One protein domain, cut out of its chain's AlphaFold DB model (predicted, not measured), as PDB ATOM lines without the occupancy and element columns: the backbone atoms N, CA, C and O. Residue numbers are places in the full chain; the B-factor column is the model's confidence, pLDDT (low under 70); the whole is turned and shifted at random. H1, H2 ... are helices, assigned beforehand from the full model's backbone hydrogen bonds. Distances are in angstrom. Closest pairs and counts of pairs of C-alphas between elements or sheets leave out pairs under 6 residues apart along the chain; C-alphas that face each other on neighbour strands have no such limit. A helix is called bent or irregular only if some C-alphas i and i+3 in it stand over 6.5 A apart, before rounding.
ATOM      1  N   ASP A  14      20.817  44.980 -24.251       87.94
ATOM      2  CA  ASP A  14      22.112  44.457 -23.819       87.94
ATOM      3  C   ASP A  14      23.063  44.284 -24.998       87.94
ATOM      4  O   ASP A  14      24.248  44.580 -24.872       87.94
ATOM      5  N   ALA A  15      22.548  43.926 -26.174       88.69
ATOM      6  CA  ALA A  15      23.298  43.913 -27.424       88.69
ATOM      7  C   ALA A  15      23.792  45.317 -27.799       88.69
ATOM      8  O   ALA A  15      24.958  45.492 -28.160       88.69
ATOM      9  N   LEU A  16      22.939  46.335 -27.625       92.06
ATOM     10  CA  LEU A  16      23.338  47.728 -27.816       92.06
ATOM     11  C   LEU A  16      24.464  48.119 -26.856       92.06
ATOM     12  O   LEU A  16      25.510  48.601 -27.290       92.06
ATOM     13  N   ARG A  17      24.262  47.895 -25.551       94.25
ATOM     14  CA  ARG A  17      25.234  48.292 -24.522       94.25
ATOM     15  C   ARG A  17      26.553  47.541 -24.659       94.25
ATOM     16  O   ARG A  17      27.601  48.174 -24.594       94.25
ATOM     17  N   SER A  18      26.513  46.227 -24.863       92.00
ATOM     18  CA  SER A  18      27.716  45.399 -25.005       92.00
ATOM     19  C   SER A  18      28.492  45.734 -26.278       92.00
ATOM     20  O   SER A  18      29.703  45.929 -26.200       92.00
ATOM     21  N   GLY A  19      27.811  45.903 -27.418       92.19
ATOM     22  CA  GLY A  19      28.440  46.310 -28.675       92.19
ATOM     23  C   GLY A  19      29.115  47.677 -28.564       92.19
ATOM     24  O   GLY A  19      30.302  47.815 -28.865       92.19
ATOM     25  N   SER A  20      28.402  48.682 -28.050       94.81
ATOM     26  CA  SER A  20      28.982  50.014 -27.862       94.81
ATOM     27  C   SER A  20      30.133  50.021 -26.860       94.81
ATOM     28  O   SER A  20      31.172  50.620 -27.136       94.81
ATOM     29  N   LEU A  21      29.996  49.331 -25.726       95.94
ATOM     30  CA  LEU A  21      31.060  49.268 -24.726       95.94
ATOM     31  C   LEU A  21      32.312  48.569 -25.273       95.94
ATOM     32  O   LEU A  21      33.420  49.026 -25.003       95.94
ATOM     33  N   ALA A  22      32.153  47.516 -26.078       93.38
ATOM     34  CA  ALA A  22      33.272  46.806 -26.692       93.38
ATOM     35  C   ALA A  22      34.064  47.695 -27.669       93.38
ATOM     36  O   ALA A  22      35.296  47.675 -27.654       93.38
ATOM     37  N   ALA A  23      33.379  48.513 -28.472       93.94
ATOM     38  CA  ALA A  23      34.028  49.476 -29.362       93.94
ATOM     39  C   ALA A  23      34.718  50.616 -28.590       93.94
ATOM     40  O   ALA A  23      35.853  50.974 -28.905       93.94
ATOM     41  N   VAL A  24      34.076  51.144 -27.540       96.62
ATOM     42  CA  VAL A  24      34.686  52.162 -26.663       96.62
ATOM     43  C   VAL A  24      35.933  51.615 -25.968       96.62
ATOM     44  O   VAL A  24      36.954  52.296 -25.923       96.62
ATOM     45  N   ALA A  25      35.889  50.375 -25.474       95.38
ATOM     46  CA  ALA A  25      37.031  49.726 -24.830       95.38
ATOM     47  C   ALA A  25      38.235  49.556 -25.776       95.38
ATOM     48  O   ALA A  25      39.368  49.465 -25.310       95.38
ATOM     49  N   ARG A  26      38.003  49.563 -27.096       93.44
ATOM     50  CA  ARG A  26      39.040  49.558 -28.139       93.44
ATOM     51  C   ARG A  26      39.467  50.951 -28.613       93.44
ATOM     52  O   ARG A  26      40.234  51.062 -29.562       93.44
ATOM     53  N   GLY A  27      38.994  52.013 -27.964       94.94
ATOM     54  CA  GLY A  27      39.361  53.392 -28.294       94.94
ATOM     55  C   GLY A  27      38.683  53.943 -29.549       94.94
ATOM     56  O   GLY A  27      39.130  54.959 -30.078       94.94
ATOM     57  N   LEU A  28      37.615  53.300 -30.036       95.75
ATOM     58  CA  LEU A  28      36.865  53.813 -31.181       95.75
ATOM     59  C   LEU A  28      36.022  55.042 -30.795       95.75
ATOM     60  O   LEU A  28      35.568  55.150 -29.649       95.75
ATOM     61  N   PRO A  29      35.758  55.963 -31.744       96.50
ATOM     62  CA  PRO A  29      34.891  57.112 -31.506       96.50
ATOM     63  C   PRO A  29      33.499  56.689 -31.028       96.50
ATOM     64  O   PRO A  29      32.942  55.695 -31.498       96.50
ATOM     65  N   LEU A  30      32.888  57.492 -30.151       96.38
ATOM     66  CA  LEU A  30      31.565  57.197 -29.589       96.38
ATOM     67  C   LEU A  30      30.490  57.002 -30.672       96.38
ATOM     68  O   LEU A  30      29.597  56.175 -30.515       96.38
ATOM     69  N   THR A  31      30.591  57.728 -31.786       96.31
ATOM     70  CA  THR A  31      29.689  57.583 -32.936       96.31
ATOM     71  C   THR A  31      29.791  56.198 -33.567       96.31
ATOM     72  O   THR A  31      28.769  55.562 -33.808       96.31
ATOM     73  N   THR A  32      31.009  55.700 -33.776       95.38
ATOM     74  CA  THR A  32      31.278  54.366 -34.329       95.38
ATOM     75  C   THR A  32      30.853  53.278 -33.346       95.38
ATOM     76  O   THR A  32      30.204  52.305 -33.729       95.38
ATOM     77  N   ALA A  33      31.114  53.481 -32.054       96.06
ATOM     78  CA  ALA A  33      30.664  52.577 -31.003       96.06
ATOM     79  C   ALA A  33      29.134  52.476 -30.915       96.06
ATOM     80  O   ALA A  33      28.577  51.383 -30.771       96.06
ATOM     81  N   LEU A  34      28.426  53.600 -31.034       96.44
ATOM     82  CA  LEU A  34      26.966  53.603 -31.029       96.44
ATOM     83  C   LEU A  34      26.402  52.893 -32.265       96.44
ATOM     84  O   LEU A  34      25.476  52.097 -32.139       96.44
ATOM     85  N   ARG A  35      26.999  53.116 -33.442       96.62
ATOM     86  CA  ARG A  35      26.613  52.443 -34.693       96.62
ATOM     87  C   ARG A  35      26.771  50.925 -34.606       96.62
ATOM     88  O   ARG A  35      25.853  50.208 -35.003       96.62
ATOM     89  N   LEU A  36      27.867  50.442 -34.011       94.88
ATOM     90  CA  LEU A  36      28.052  49.017 -33.719       94.88
ATOM     91  C   LEU A  36      26.954  48.483 -32.785       94.88
ATOM     92  O   LEU A  36      26.340  47.460 -33.081       94.88
ATOM     93  N   GLY A  37      26.664  49.192 -31.691       93.38
ATOM     94  CA  GLY A  37      25.592  48.821 -30.762       93.38
ATOM     95  C   GLY A  37      24.218  48.752 -31.439       93.38
ATOM     96  O   GLY A  37      23.476  47.791 -31.242       93.38
ATOM     97  N   CYS A  38      23.886  49.718 -32.296       94.69
ATOM     98  CA  CYS A  38      22.646  49.715 -33.077       94.69
ATOM     99  C   CYS A  38      22.559  48.525 -34.046       94.69
ATOM    100  O   CYS A  38      21.492  47.919 -34.174       94.69
ATOM    101  N   ALA A  39      23.661  48.175 -34.713       92.69
ATOM    102  CA  ALA A  39      23.706  47.018 -35.605       92.69
ATOM    103  C   ALA A  39      23.500  45.702 -34.829       92.69
ATOM    104  O   ALA A  39      22.673  44.881 -35.222       92.69
ATOM    105  N   MET A  40      24.146  45.553 -33.669       89.81
ATOM    106  CA  MET A  40      23.979  44.403 -32.768       89.81
ATOM    107  C   MET A  40      22.550  44.280 -32.218       89.81
ATOM    108  O   MET A  40      21.971  43.198 -32.197       89.81
ATOM    109  N   ALA A  41      21.951  45.398 -31.810       89.25
ATOM    110  CA  ALA A  41      20.570  45.452 -31.340       89.25
ATOM    111  C   ALA A  41      19.570  45.049 -32.434       89.25
ATOM    112  O   ALA A  41      18.589  44.357 -32.166       89.25
ATOM    113  N   THR A  42      19.841  45.469 -33.672       88.69
ATOM    114  CA  THR A  42      19.035  45.105 -34.843       88.69
ATOM    115  C   THR A  42      19.124  43.610 -35.122       88.69
ATOM    116  O   THR A  42      18.083  42.986 -35.305       88.69
ATOM    117  N   LEU A  43      20.331  43.037 -35.065       85.00
ATOM    118  CA  LEU A  43      20.537  41.594 -35.194       85.00
ATOM    119  C   LEU A  43      19.718  40.824 -34.160       85.00
ATOM    120  O   LEU A  43      18.865  40.038 -34.542       85.00
ATOM    121  N   VAL A  44      19.888  41.118 -32.868       81.75
ATOM    122  CA  VAL A  44      19.163  40.409 -31.798       81.75
ATOM    123  C   VAL A  44      17.645  40.537 -31.942       81.75
ATOM    124  O   VAL A  44      16.922  39.565 -31.727       81.75
ATOM    125  N   ARG A  45      17.150  41.706 -32.362       82.69
ATOM    126  CA  ARG A  45      15.722  41.907 -32.639       82.69
ATOM    127  C   ARG A  45      15.223  41.020 -33.784       82.69
ATOM    128  O   ARG A  45      14.115  40.503 -33.697       82.69
ATOM    129  N   GLU A  46      16.003  40.874 -34.852       77.88
ATOM    130  CA  GLU A  46      15.666  40.009 -35.993       77.88
ATOM    131  C   GLU A  46      15.743  38.519 -35.620       77.88
ATOM    132  O   GLU A  46      14.955  37.719 -36.114       77.88
ATOM    133  N   SER A  47      16.641  38.154 -34.702       69.25
ATOM    134  CA  SER A  47      16.844  36.779 -34.233       69.25
ATOM    135  C   SER A  47      15.770  36.273 -33.277       69.25
ATOM    136  O   SER A  47      15.541  35.072 -33.194       69.25
ATOM    137  N   ALA A  48      15.086  37.158 -32.555       60.16
ATOM    138  CA  ALA A  48      14.087  36.759 -31.566       60.16
ATOM    139  C   ALA A  48      12.850  36.045 -32.176       60.16
ATOM    140  O   ALA A  48      12.031  35.502 -31.437       60.16
ATOM    141  N   GLY A  49      12.718  35.996 -33.511       54.47
ATOM    142  CA  GLY A  49      11.702  35.204 -34.221       54.47
ATOM    143  C   GLY A  49      12.130  33.783 -34.629       54.47
ATOM    144  O   GLY A  49      11.267  32.963 -34.936       54.47
ATOM    145  N   THR A  50      13.429  33.461 -34.628       49.53
ATOM    146  CA  THR A  50      13.965  32.156 -35.062       49.53
ATOM    147  C   THR A  50      15.030  31.705 -34.071       49.53
ATOM    148  O   THR A  50      16.089  32.320 -33.983       49.53
ATOM    149  N   GLN A  51      14.729  30.668 -33.288       44.78
ATOM    150  CA  GLN A  51      15.611  30.139 -32.244       44.78
ATOM    151  C   GLN A  51      17.048  29.959 -32.774       44.78
ATOM    152  O   GLN A  51      17.263  29.212 -33.722       44.78
ATOM    153  N   GLU A  52      17.987  30.656 -32.125       54.12
ATOM    154  CA  GLU A  52      19.437  30.715 -32.379       54.12
ATOM    155  C   GLU A  52      19.907  31.596 -33.550       54.12
ATOM    156  O   GLU A  52      19.811  31.246 -34.723       54.12
ATOM    157  N   TYR A  53      20.541  32.727 -33.217       59.66
ATOM    158  CA  TYR A  53      21.388  33.462 -34.154       59.66
ATOM    159  C   TYR A  53      22.812  33.529 -33.623       59.66
ATOM    160  O   TYR A  53      23.062  33.932 -32.486       59.66
ATOM    161  N   GLN A  54      23.742  33.133 -34.481       65.00
ATOM    162  CA  GLN A  54      25.170  33.269 -34.255       65.00
ATOM    163  C   GLN A  54      25.596  34.642 -34.768       65.00
ATOM    164  O   GLN A  54      25.285  35.007 -35.899       65.00
ATOM    165  N   ILE A  55      26.323  35.409 -33.956       69.25
ATOM    166  CA  ILE A  55      26.930  36.653 -34.434       69.25
ATOM    167  C   ILE A  55      28.049  36.266 -35.398       69.25
ATOM    168  O   ILE A  55      29.133  35.867 -34.976       69.25
ATOM    169  N   VAL A  56      27.775  36.383 -36.694       80.88
ATOM    170  CA  VAL A  56      28.774  36.189 -37.743       80.88
ATOM    171  C   VAL A  56      29.443  37.544 -38.009       80.88
ATOM    172  O   VAL A  56      28.764  38.478 -38.446       80.88
ATOM    173  N   PRO A  57      30.760  37.693 -37.762       82.81
ATOM    174  CA  PRO A  57      31.458  38.970 -37.936       82.81
ATOM    175  C   PRO A  57      31.291  39.566 -39.341       82.81
ATOM    176  O   PRO A  57      31.108  40.772 -39.486       82.81
ATOM    177  N   THR A  58      31.288  38.714 -40.367       84.56
ATOM    178  CA  THR A  58      31.121  39.102 -41.774       84.56
ATOM    179  C   THR A  58      29.736  39.687 -42.065       84.56
ATOM    180  O   THR A  58      29.623  40.684 -42.780       84.56
ATOM    181  N   ASP A  59      28.680  39.115 -41.482       86.38
ATOM    182  CA  ASP A  59      27.305  39.601 -41.654       86.38
ATOM    183  C   ASP A  59      27.126  40.963 -40.988       86.38
ATOM    184  O   ASP A  59      26.543  41.884 -41.563       86.38
ATOM    185  N   LEU A  60      27.667  41.107 -39.777       88.56
ATOM    186  CA  LEU A  60      27.643  42.366 -39.046       88.56
ATOM    187  C   LEU A  60      28.400  43.461 -39.807       88.56
ATOM    188  O   LEU A  60      27.908  44.585 -39.907       88.56
ATOM    189  N   LEU A  61      29.553  43.133 -40.392       91.88
ATOM    190  CA  LEU A  61      30.339  44.072 -41.189       91.88
ATOM    191  C   LEU A  61      29.616  44.496 -42.472       91.88
ATOM    192  O   LEU A  61      29.624  45.677 -42.815       91.88
ATOM    193  N   SER A  62      28.927  43.561 -43.129       91.44
ATOM    194  CA  SER A  62      28.108  43.846 -44.315       91.44
ATOM    195  C   SER A  62      26.946  44.785 -43.971       91.44
ATOM    196  O   SER A  62      26.726  45.788 -44.640       91.44
ATOM    197  N   ARG A  63      26.270  44.549 -42.843       91.12
ATOM    198  CA  ARG A  63      25.199  45.434 -42.350       91.12
ATOM    199  C   ARG A  63      25.706  46.827 -41.984       91.12
ATOM    200  O   ARG A  63      25.019  47.815 -42.229       91.12
ATOM    201  N   LEU A  64      26.895  46.921 -41.389       93.69
ATOM    202  CA  LEU A  64      27.532  48.203 -41.076       93.69
ATOM    203  C   LEU A  64      27.913  48.964 -42.350       93.69
ATOM    204  O   LEU A  64      27.703  50.177 -42.410       93.69
ATOM    205  N   LEU A  65      28.419  48.255 -43.362       94.62
ATOM    206  CA  LEU A  65      28.709  48.807 -44.682       94.62
ATOM    207  C   LEU A  65      27.442  49.374 -45.333       94.62
ATOM    208  O   LEU A  65      27.455  50.522 -45.772       94.62
ATOM    209  N   ASP A  66      26.352  48.611 -45.332       94.69
ATOM    210  CA  ASP A  66      25.090  49.016 -45.957       94.69
ATOM    211  C   ASP A  66      24.425  50.193 -45.228       94.69
ATOM    212  O   ASP A  66      23.900  51.110 -45.861       94.69
ATOM    213  N   ALA A  67      24.451  50.194 -43.891       94.81
ATOM    214  CA  ALA A  67      23.755  51.195 -43.082       94.81
ATOM    215  C   ALA A  67      24.550  52.495 -42.877       94.81
ATOM    216  O   ALA A  67      23.956  53.572 -42.779       94.81
ATOM    217  N   TYR A  68      25.880  52.411 -42.764       94.69
ATOM    218  CA  TYR A  68      26.731  53.538 -42.359       94.69
ATOM    219  C   TYR A  68      27.888  53.826 -43.319       94.69
ATOM    220  O   TYR A  68      28.544  54.861 -43.182       94.69
ATOM    221  N   GLY A  69      28.113  52.965 -44.311       94.88
ATOM    222  CA  GLY A  69      29.096  53.167 -45.364       94.88
ATOM    223  C   GLY A  69      30.466  52.529 -45.097       94.88
ATOM    224  O   GLY A  69      30.754  52.020 -44.010       94.88
ATOM    225  N   PRO A  70      31.352  52.568 -46.109       94.62
ATOM    226  CA  PRO A  70      32.603  51.810 -46.119       94.62
ATOM    227  C   PRO A  70      33.616  52.283 -45.082       94.62
ATOM    228  O   PRO A  70      34.342  51.465 -44.526       94.62
ATOM    229  N   SER A  71      33.652  53.582 -44.779       93.81
ATOM    230  CA  SER A  71      34.539  54.122 -43.745       93.81
ATOM    231  C   SER A  71      34.222  53.546 -42.366       93.81
ATOM    232  O   SER A  71      35.133  53.272 -41.589       93.81
ATOM    233  N   GLU A  72      32.941  53.324 -42.077       93.56
ATOM    234  CA  GLU A  72      32.511  52.792 -40.790       93.56
ATOM    235  C   GLU A  72      32.784  51.294 -40.674       93.56
ATOM    236  O   GLU A  72      33.270  50.830 -39.644       93.56
ATOM    237  N   ALA A  73      32.523  50.550 -41.752       93.62
ATOM    238  CA  ALA A  73      32.853  49.133 -41.833       93.62
ATOM    239  C   ALA A  73      34.363  48.901 -41.668       93.62
ATOM    240  O   ALA A  73      34.766  48.072 -40.857       93.62
ATOM    241  N   ALA A  74      35.197  49.695 -42.348       93.94
ATOM    242  CA  ALA A  74      36.653  49.603 -42.250       93.94
ATOM    243  C   ALA A  74      37.182  49.934 -40.843       93.94
ATOM    244  O   ALA A  74      38.148  49.329 -40.386       93.94
ATOM    245  N   ALA A  75      36.547  50.866 -40.125       94.00
ATOM    246  CA  ALA A  75      36.927  51.182 -38.747       94.00
ATOM    247  C   ALA A  75      36.636  50.029 -37.768       94.00
ATOM    248  O   ALA A  75      37.318  49.892 -36.750       94.00
ATOM    249  N   LEU A  76      35.623  49.209 -38.062       93.69
ATOM    250  CA  LEU A  76      35.168  48.105 -37.213       93.69
ATOM    251  C   LEU A  76      35.737  46.741 -37.631       93.69
ATOM    252  O   LEU A  76      35.765  45.825 -36.807       93.69
ATOM    253  N   GLU A  77      36.234  46.608 -38.862       93.81
ATOM    254  CA  GLU A  77      36.822  45.377 -39.401       93.81
ATOM    255  C   GLU A  77      37.896  44.753 -38.499       93.81
ATOM    256  O   GLU A  77      37.754  43.572 -38.176       93.81
ATOM    257  N   PRO A  78      38.917  45.489 -38.009       93.06
ATOM    258  CA  PRO A  78      39.992  44.874 -37.229       93.06
ATOM    259  C   PRO A  78      39.466  44.278 -35.921       93.06
ATOM    260  O   PRO A  78      39.822  43.170 -35.536       93.06
ATOM    261  N   MET A  79      38.546  44.993 -35.267       90.56
ATOM    262  CA  MET A  79      37.896  44.537 -34.042       90.56
ATOM    263  C   MET A  79      37.071  43.266 -34.271       90.56
ATOM    264  O   MET A  79      37.074  42.377 -33.420       90.56
ATOM    265  N   LEU A  80      36.339  43.192 -35.384       87.88
ATOM    266  CA  LEU A  80      35.474  42.056 -35.701       87.88
ATOM    267  C   LEU A  80      36.265  40.836 -36.191       87.88
ATOM    268  O   LEU A  80      35.871  39.708 -35.902       87.88
ATOM    269  N   ALA A  81      37.398  41.044 -36.865       87.50
ATOM    270  CA  ALA A  81      38.296  39.979 -37.312       87.50
ATOM    271  C   ALA A  81      38.991  39.244 -36.149       87.50
ATOM    272  O   ALA A  81      39.360  38.078 -36.283       87.50
ATOM    273  N   GLU A  82      39.153  39.910 -35.005       84.88
ATOM    274  CA  GLU A  82      39.742  39.339 -33.789       84.88
ATOM    275  C   GLU A  82      38.750  38.503 -32.963       84.88
ATOM    276  O   GLU A  82      39.147  37.875 -31.977       84.88
ATOM    277  N   LEU A  83      37.462  38.480 -33.333       77.62
ATOM    278  CA  LEU A  83      36.485  37.647 -32.642       77.62
ATOM    279  C   LEU A  83      36.821  36.163 -32.854       77.62
ATOM    280  O   LEU A  83      37.043  35.734 -33.990       77.62
TER     281      LEU A  83
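This is residues 14 to 83 of the 91 residues of the protein "Sugar kinases, ribokinase family" of Streptomyces sp. Ncost-T6T-1 (UniProt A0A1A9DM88). Two helical hairpins cross, one over the other: the long helix H2, paired with H1, lies in the middle, and the hairpin of H3 and H4 crosses it on the side away from H1. The far end of H2 and the turn after it, residues 46 to 51, stick out from this body. You will find 70 printed residues with four named helices in the order H1, H2, H3, H4 and no named strand, an all-helix class. The whole is compact, with a radius of gyration of the C-alphas of 11.3 A, and elongated, spanning 33 by 21 by 21 A.

Start at H2, residues 30 to 47, the hub. H1, residues 14 to 25, touches it and forms a hairpin with it, at a shallow tilt of 29 degrees, opposite ways; look at the closest C-alphas, Leu 16 and Gly 37, 3.9 A apart. H3, residues 57 to 68, touches residues 35 to 40 of H2 alone, at a steep tilt of 64 degrees; the closest C-alphas, Ala 39 and Leu 64, are 6.8 A apart. H4, residues 70 to 81, touches H2 with residues 72 to 76 alone, only just about perpendicular at 72 degrees; the closest C-alphas, Thr 32 and Glu 72, are 6.8 A apart. H3 and H4 touch as a hairpin at 19 degrees, a shallow tilt, with the C-alphas of Leu 65 and Ala 73 closest at 5.0 A. H1 and H3 are apart. In H1, H2 and H3 every O i to N i+4 pair is within hydrogen-bond range; in H4, 6 of 8 are.

Find C-alpha 30 at (31.565, 57.197, -29.589); from there H2 runs 25.6 A to residue 47. H1, residues 14 to 25, begins at C-alpha 14, (22.112, 44.457, -23.819), and is 15.9 A long, as is H3, residues 57 to 68. H4, residues 70 to 81, runs 15.8 A to C-alpha 81 at (38.296, 39.979, -37.312); it is irregular, with C-alphas 75 and 78 7.2 A apart.

The two C-alphas farthest apart, Gly 27 and Thr 50, are 33.8 A apart. The printed part has no cut and no long link. Look for low confidence at residues 47 to 55, with pLDDT under 70.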